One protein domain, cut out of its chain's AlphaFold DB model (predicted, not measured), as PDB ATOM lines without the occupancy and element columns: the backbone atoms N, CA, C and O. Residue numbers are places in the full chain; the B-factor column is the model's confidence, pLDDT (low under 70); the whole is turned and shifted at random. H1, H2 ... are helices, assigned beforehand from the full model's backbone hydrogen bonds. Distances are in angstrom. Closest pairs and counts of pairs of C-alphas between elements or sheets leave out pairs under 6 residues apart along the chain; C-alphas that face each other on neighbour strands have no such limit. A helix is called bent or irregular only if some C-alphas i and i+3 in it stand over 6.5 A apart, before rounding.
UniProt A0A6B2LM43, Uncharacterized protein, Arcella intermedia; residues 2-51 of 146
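Overview. This is residues 2 to 51 of the 146 residues of an uncharacterized protein of Arcella intermedia (UniProt A0A6B2LM43). H3, the longest helix, makes one arm of a bent path of three short helices, with H2 at the corner and H1 beyond it. From the end of H3 a long stretch with no named element, residues 30 to 51, folds back on the inside of the bend. The printed part has 50 residues with three named helices, in the order H1, H2, H3, and no named strand; its class is all helix, though under half of the residues are in named elements. It is compact, with a radius of gyration of the C-alphas of 10.1 A and spans of 28 by 19 by 18 A.

Arrangement. H3, residues 19 to 29, is close to but not clearly touching H2, residues 11 to 17. The closest C-alphas, those of Val 14 and Asn 22, are 7.4 A apart. Their lines stand at a steep tilt of 63 degrees, opposite ways. H1, residues 4 to 8, and H2 meet only through their link; H1 and H3 are apart. In H1, H2 and H3 every O i to N i+4 pair is within hydrogen-bond range.

Along the chain. H3 is 15.1 A long and ends at C-alpha 29 (17.530, 6.811, -46.389). H2 measures 10.1 A and H1 6.6 A, from C-alpha 4 (30.207, -14.471, -41.310).

Size, cuts and confidence. The C-alphas farthest apart, those of Gly 30 and Ser 51, are 28.7 A apart. The printed part has no cut, and both links are tight. Residue 2 alone has pLDDT under 70.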
ATOM      1  N   SER A   2      34.983 -12.527 -47.123       64.12
ATOM      2  CA  SER A   2      33.818 -11.855 -46.533       64.12
ATOM      3  C   SER A   2      33.479 -12.507 -45.183       64.12
ATOM      4  O   SER A   2      33.424 -13.733 -45.108       64.12
ATOM      5  N   GLY A   3      33.334 -11.726 -44.105       81.88
ATOM      6  CA  GLY A   3      33.074 -12.254 -42.754       81.88
ATOM      7  C   GLY A   3      31.709 -12.957 -42.616       81.88
ATOM      8  O   GLY A   3      30.858 -12.787 -43.492       81.88
ATOM      9  N   PRO A   4      31.449 -13.700 -41.515       88.88
ATOM     10  CA  PRO A   4      30.207 -14.471 -41.310       88.88
ATOM     11  C   PRO A   4      28.921 -13.670 -41.536       88.88
ATOM     12  O   PRO A   4      27.965 -14.164 -42.119       88.88
ATOM     13  N   ARG A   5      28.938 -12.386 -41.176       90.44
ATOM     14  CA  ARG A   5      27.873 -11.420 -41.461       90.44
ATOM     15  C   ARG A   5      27.416 -11.451 -42.921       90.44
ATOM     16  O   ARG A   5      26.242 -11.640 -43.204       90.44
ATOM     17  N   TYR A   6      28.347 -11.301 -43.853       90.88
ATOM     18  CA  TYR A   6      28.052 -11.229 -45.283       90.88
ATOM     19  C   TYR A   6      27.721 -12.591 -45.897       90.88
ATOM     20  O   TYR A   6      27.232 -12.642 -47.027       90.88
ATOM     21  N   LYS A   7      28.006 -13.686 -45.184       91.50
ATOM     22  CA  LYS A   7      27.601 -15.040 -45.569       91.50
ATOM     23  C   LYS A   7      26.100 -15.250 -45.359       91.50
ATOM     24  O   LYS A   7      25.480 -15.892 -46.195       91.50
ATOM     25  N   HIS A   8      25.534 -14.698 -44.282       91.62
ATOM     26  CA  HIS A   8      24.129 -14.918 -43.911       91.62
ATOM     27  C   HIS A   8      23.208 -13.753 -44.292       91.62
ATOM     28  O   HIS A   8      22.105 -13.984 -44.774       91.62
ATOM     29  N   PHE A   9      23.665 -12.503 -44.168       91.94
ATOM     30  CA  PHE A   9      22.921 -11.323 -44.626       91.94
ATOM     31  C   PHE A   9      23.171 -11.049 -46.108       91.94
ATOM     32  O   PHE A   9      23.895 -10.118 -46.479       91.94
ATOM     33  N   THR A  10      22.599 -11.898 -46.954       91.94
ATOM     34  CA  THR A  10      22.601 -11.744 -48.411       91.94
ATOM     35  C   THR A  10      21.495 -10.793 -48.876       91.94
ATOM     36  O   THR A  10      20.558 -10.495 -48.140       91.94
ATOM     37  N   GLU A  11      21.571 -10.336 -50.124       90.12
ATOM     38  CA  GLU A  11      20.475  -9.573 -50.743       90.12
ATOM     39  C   GLU A  11      19.184 -10.403 -50.838       90.12
ATOM     40  O   GLU A  11      18.085  -9.872 -50.699       90.12
ATOM     41  N   GLU A  12      19.308 -11.719 -51.026       90.62
ATOM     42  CA  GLU A  12      18.175 -12.649 -51.010       90.62
ATOM     43  C   GLU A  12      17.500 -12.706 -49.638       90.62
ATOM     44  O   GLU A  12      16.272 -12.686 -49.559       90.62
ATOM     45  N   TYR A  13      18.286 -12.723 -48.554       92.19
ATOM     46  CA  TYR A  13      17.758 -12.658 -47.193       92.19
ATOM     47  C   TYR A  13      16.950 -11.372 -46.977       92.19
ATOM     48  O   TYR A  13      15.832 -11.439 -46.467       92.19
ATOM     49  N   VAL A  14      17.474 -10.224 -47.423       90.31
ATOM     50  CA  VAL A  14      16.778  -8.930 -47.323       90.31
ATOM     51  C   VAL A  14      15.452  -8.969 -48.082       90.31
ATOM     52  O   VAL A  14      14.412  -8.641 -47.519       90.31
ATOM     53  N   LYS A  15      15.460  -9.430 -49.338       90.31
ATOM     54  CA  LYS A  15      14.245  -9.505 -50.168       90.31
ATOM     55  C   LYS A  15      13.185 -10.432 -49.576       90.31
ATOM     56  O   LYS A  15      12.000 -10.131 -49.668       90.31
ATOM     57  N   LYS A  16      13.601 -11.558 -48.991       92.12
ATOM     58  CA  LYS A  16      12.687 -12.579 -48.470       92.12
ATOM     59  C   LYS A  16      12.126 -12.231 -47.093       92.12
ATOM     60  O   LYS A  16      10.938 -12.425 -46.863       92.12
ATOM     61  N   ASN A  17      12.979 -11.761 -46.187       91.56
ATOM     62  CA  ASN A  17      12.649 -11.657 -44.767       91.56
ATOM     63  C   ASN A  17      12.492 -10.213 -44.281       91.56
ATOM     64  O   ASN A  17      11.878 -10.008 -43.245       91.56
ATOM     65  N   LEU A  18      13.028  -9.223 -45.002       91.50
ATOM     66  CA  LEU A  18      13.070  -7.818 -44.575       91.50
ATOM     67  C   LEU A  18      12.377  -6.886 -45.579       91.50
ATOM     68  O   LEU A  18      12.772  -5.736 -45.736       91.50
ATOM     69  N   ALA A  19      11.363  -7.369 -46.303       90.25
ATOM     70  CA  ALA A  19      10.700  -6.575 -47.340       90.25
ATOM     71  C   ALA A  19      10.073  -5.282 -46.777       90.25
ATOM     72  O   ALA A  19      10.258  -4.212 -47.352       90.25
ATOM     73  N   LYS A  20       9.399  -5.370 -45.621       90.94
ATOM     74  CA  LYS A  20       8.774  -4.217 -44.949       90.94
ATOM     75  C   LYS A  20       9.826  -3.230 -44.445       90.94
ATOM     76  O   LYS A  20       9.749  -2.035 -44.714       90.94
ATOM     77  N   GLU A  21      10.842  -3.746 -43.764       90.94
ATOM     78  CA  GLU A  21      11.989  -2.989 -43.266       90.94
ATOM     79  C   GLU A  21      12.717  -2.274 -44.403       90.94
ATOM     80  O   GLU A  21      13.150  -1.136 -44.243       90.94
ATOM     81  N   ASN A  22      12.841  -2.924 -45.559       91.06
ATOM     82  CA  ASN A  22      13.502  -2.366 -46.726       91.06
ATOM     83  C   ASN A  22      12.706  -1.203 -47.335       91.06
ATOM     84  O   ASN A  22      13.294  -0.204 -47.744       91.06
ATOM     85  N   GLU A  23      11.374  -1.279 -47.358       92.50
ATOM     86  CA  GLU A  23      10.526  -0.154 -47.771       92.50
ATOM     87  C   GLU A  23      10.622   1.034 -46.805       92.50
ATOM     88  O   GLU A  23      10.720   2.182 -47.242       92.50
ATOM     89  N   GLU A  24      10.624   0.779 -45.495       91.62
ATOM     90  CA  GLU A  24      10.843   1.818 -44.482       91.62
ATOM     91  C   GLU A  24      12.233   2.448 -44.623       91.62
ATOM     92  O   GLU A  24      12.361   3.673 -44.655       91.62
ATOM     93  N   HIS A  25      13.268   1.624 -44.787       91.62
ATOM     94  CA  HIS A  25      14.638   2.078 -44.999       91.62
ATOM     95  C   HIS A  25      14.749   2.954 -46.252       91.62
ATOM     96  O   HIS A  25      15.372   4.013 -46.199       91.62
ATOM     97  N   LYS A  26      14.078   2.590 -47.352       92.94
ATOM     98  CA  LYS A  26      14.007   3.422 -48.565       92.94
ATOM     99  C   LYS A  26      13.361   4.777 -48.322       92.94
ATOM    100  O   LYS A  26      13.856   5.771 -48.842       92.94
ATOM    101  N   LYS A  27      12.279   4.836 -47.543       93.56
ATOM    102  CA  LYS A  27      11.598   6.103 -47.226       93.56
ATOM    103  C   LYS A  27      12.489   7.045 -46.420       93.56
ATOM    104  O   LYS A  27      12.430   8.249 -46.631       93.56
ATOM    105  N   VAL A  28      13.297   6.502 -45.510       93.12
ATOM    106  CA  VAL A  28      14.148   7.299 -44.615       93.12
ATOM    107  C   VAL A  28      15.492   7.653 -45.258       93.12
ATOM    108  O   VAL A  28      15.938   8.791 -45.151       93.12
ATOM    109  N   PHE A  29      16.140   6.697 -45.927       90.31
ATOM    110  CA  PHE A  29      17.530   6.811 -46.389       90.31
ATOM    111  C   PHE A  29      17.689   6.817 -47.917       90.31
ATOM    112  O   PHE A  29      18.804   6.955 -48.411       90.31
ATOM    113  N   GLY A  30      16.604   6.661 -48.682       88.81
ATOM    114  CA  GLY A  30      16.624   6.742 -50.148       88.81
ATOM    115  C   GLY A  30      17.256   5.543 -50.867       88.81
ATOM    116  O   GLY A  30      17.446   5.605 -52.079       88.81
ATOM    117  N   GLY A  31      17.577   4.453 -50.158       88.44
ATOM    118  CA  GLY A  31      18.225   3.267 -50.728       88.44
ATOM    119  C   GLY A  31      17.738   1.948 -50.128       88.44
ATOM    120  O   GLY A  31      17.125   1.925 -49.063       88.44
ATOM    121  N   ASP A  32      18.007   0.844 -50.827       89.56
ATOM    122  CA  ASP A  32      17.803  -0.514 -50.308       89.56
ATOM    123  C   ASP A  32      18.740  -0.812 -49.122       89.56
ATOM    124  O   ASP A  32      19.848  -0.275 -49.027       89.56
ATOM    125  N   ILE A  33      18.321  -1.718 -48.237       90.12
ATOM    126  CA  ILE A  33      19.182  -2.291 -47.201       90.12
ATOM    127  C   ILE A  33      20.310  -3.063 -47.890       90.12
ATOM    128  O   ILE A  33      20.088  -4.042 -48.605       90.12
ATOM    129  N   ALA A  34      21.544  -2.628 -47.646       88.88
ATOM    130  CA  ALA A  34      22.724  -3.249 -48.226       88.88
ATOM    131  C   ALA A  34      23.027  -4.629 -47.615       88.88
ATOM    132  O   ALA A  34      22.683  -4.945 -46.468       88.88
ATOM    133  N   ARG A  35      23.770  -5.442 -48.377       89.44
ATOM    134  CA  ARG A  35      24.338  -6.709 -47.900       89.44
ATOM    135  C   ARG A  35      25.098  -6.490 -46.588       89.44
ATOM    136  O   ARG A  35      25.846  -5.527 -46.438       89.44
ATOM    137  N   GLY A  36      24.935  -7.411 -45.644       86.75
ATOM    138  CA  GLY A  36      25.513  -7.286 -44.306       86.75
ATOM    139  C   GLY A  36      24.613  -6.579 -43.290       86.75
ATOM    140  O   GLY A  36      24.938  -6.650 -42.106       86.75
ATOM    141  N   CYS A  37      23.498  -5.968 -43.722       89.69
ATOM    142  CA  CYS A  37      22.433  -5.439 -42.856       89.69
ATOM    143  C   CYS A  37      22.968  -4.550 -41.716       89.69
ATOM    144  O   CYS A  37      22.608  -4.705 -40.551       89.69
ATOM    145  N   HIS A  38      23.885  -3.635 -42.035       88.94
ATOM    146  CA  HIS A  38      24.318  -2.617 -41.078       88.94
ATOM    147  C   HIS A  38      23.164  -1.637 -40.797       88.94
ATOM    148  O   HIS A  38      22.388  -1.364 -41.712       88.94
ATOM    149  N   PRO A  39      23.020  -1.103 -39.566       88.50
ATOM    150  CA  PRO A  39      23.943  -1.167 -38.424       88.50
ATOM    151  C   PRO A  39      23.702  -2.329 -37.438       88.50
ATOM    152  O   PRO A  39      24.346  -2.364 -36.392       88.50
ATOM    153  N   ASP A  40      22.806  -3.276 -37.726       89.88
ATOM    154  CA  ASP A  40      22.421  -4.326 -36.771       89.88
ATOM    155  C   ASP A  40      23.624  -5.209 -36.376       89.88
ATOM    156  O   ASP A  40      24.223  -5.835 -37.252       89.88
ATOM    157  N   PRO A  41      24.005  -5.318 -35.087       83.62
ATOM    158  CA  PRO A  41      25.147  -6.122 -34.654       83.62
ATOM    159  C   PRO A  41      24.926  -7.648 -34.712       83.62
ATOM    160  O   PRO A  41      25.887  -8.383 -34.490       83.62
ATOM    161  N   GLY A  42      23.732  -8.134 -35.058       84.69
ATOM    162  CA  GLY A  42      23.355  -9.552 -34.979       84.69
ATOM    163  C   GLY A  42      22.295  -9.838 -33.909       84.69
ATOM    164  O   GLY A  42      22.076 -11.000 -33.576       84.69
ATOM    165  N   LEU A  43      21.683  -8.798 -33.336       85.62
ATOM    166  CA  LEU A  43      20.734  -8.865 -32.212       85.62
ATOM    167  C   LEU A  43      19.528  -7.929 -32.394       85.62
ATOM    168  O   LEU A  43      18.701  -7.816 -31.494       85.62
ATOM    169  N   GLY A  44      19.455  -7.209 -33.511       87.81
ATOM    170  CA  GLY A  44      18.420  -6.223 -33.790       87.81
ATOM    171  C   GLY A  44      17.368  -6.710 -34.783       87.81
ATOM    172  O   GLY A  44      17.257  -7.894 -35.104       87.81
ATOM    173  N   ARG A  45      16.611  -5.735 -35.297       88.12
ATOM    174  CA  ARG A  45      15.461  -5.923 -36.195       88.12
ATOM    175  C   ARG A  45      15.801  -6.666 -37.492       88.12
ATOM    176  O   ARG A  45      14.958  -7.372 -38.024       88.12
ATOM    177  N   PHE A  46      17.025  -6.548 -38.010       90.56
ATOM    178  CA  PHE A  46      17.412  -7.224 -39.255       90.56
ATOM    179  C   PHE A  46      17.831  -8.682 -39.027       90.56
ATOM    180  O   PHE A  46      17.813  -9.489 -39.957       90.56
ATOM    181  N   SER A  47      18.177  -9.033 -37.791       91.44
ATOM    182  CA  SER A  47      18.658 -10.358 -37.390       91.44
ATOM    183  C   SER A  47      17.553 -11.300 -36.910       91.44
ATOM    184  O   SER A  47      17.827 -12.480 -36.710       91.44
ATOM    185  N   GLU A  48      16.328 -10.802 -36.725       90.12
ATOM    186  CA  GLU A  48      15.210 -11.534 -36.106       90.12
ATOM    187  C   GLU A  48      14.856 -12.836 -36.839       90.12
ATOM    188  O   GLU A  48      14.552 -13.850 -36.216       90.12
ATOM    189  N   HIS A  49      14.954 -12.834 -38.168       91.12
ATOM    190  CA  HIS A  49      14.606 -13.980 -39.011       91.12
ATOM    191  C   HIS A  49      15.799 -14.889 -39.347       91.12
ATOM    192  O   HIS A  49      15.690 -15.764 -40.212       91.12
ATOM    193  N   LEU A  50      16.953 -14.699 -38.700       91.81
ATOM    194  CA  LEU A  50      18.084 -15.607 -38.862       91.81
ATOM    195  C   LEU A  50      17.800 -16.960 -38.205       91.81
ATOM    196  O   LEU A  50      17.218 -17.056 -37.128       91.81
ATOM    197  N   SER A  51      18.299 -18.027 -38.829       92.81
ATOM    198  CA  SER A  51      18.370 -19.328 -38.164       92.81
ATOM    199  C   SER A  51      19.319 -19.259 -36.965       92.81
ATOM    200  O   SER A  51      20.278 -18.484 -36.965       92.81
TER     201      SER A  51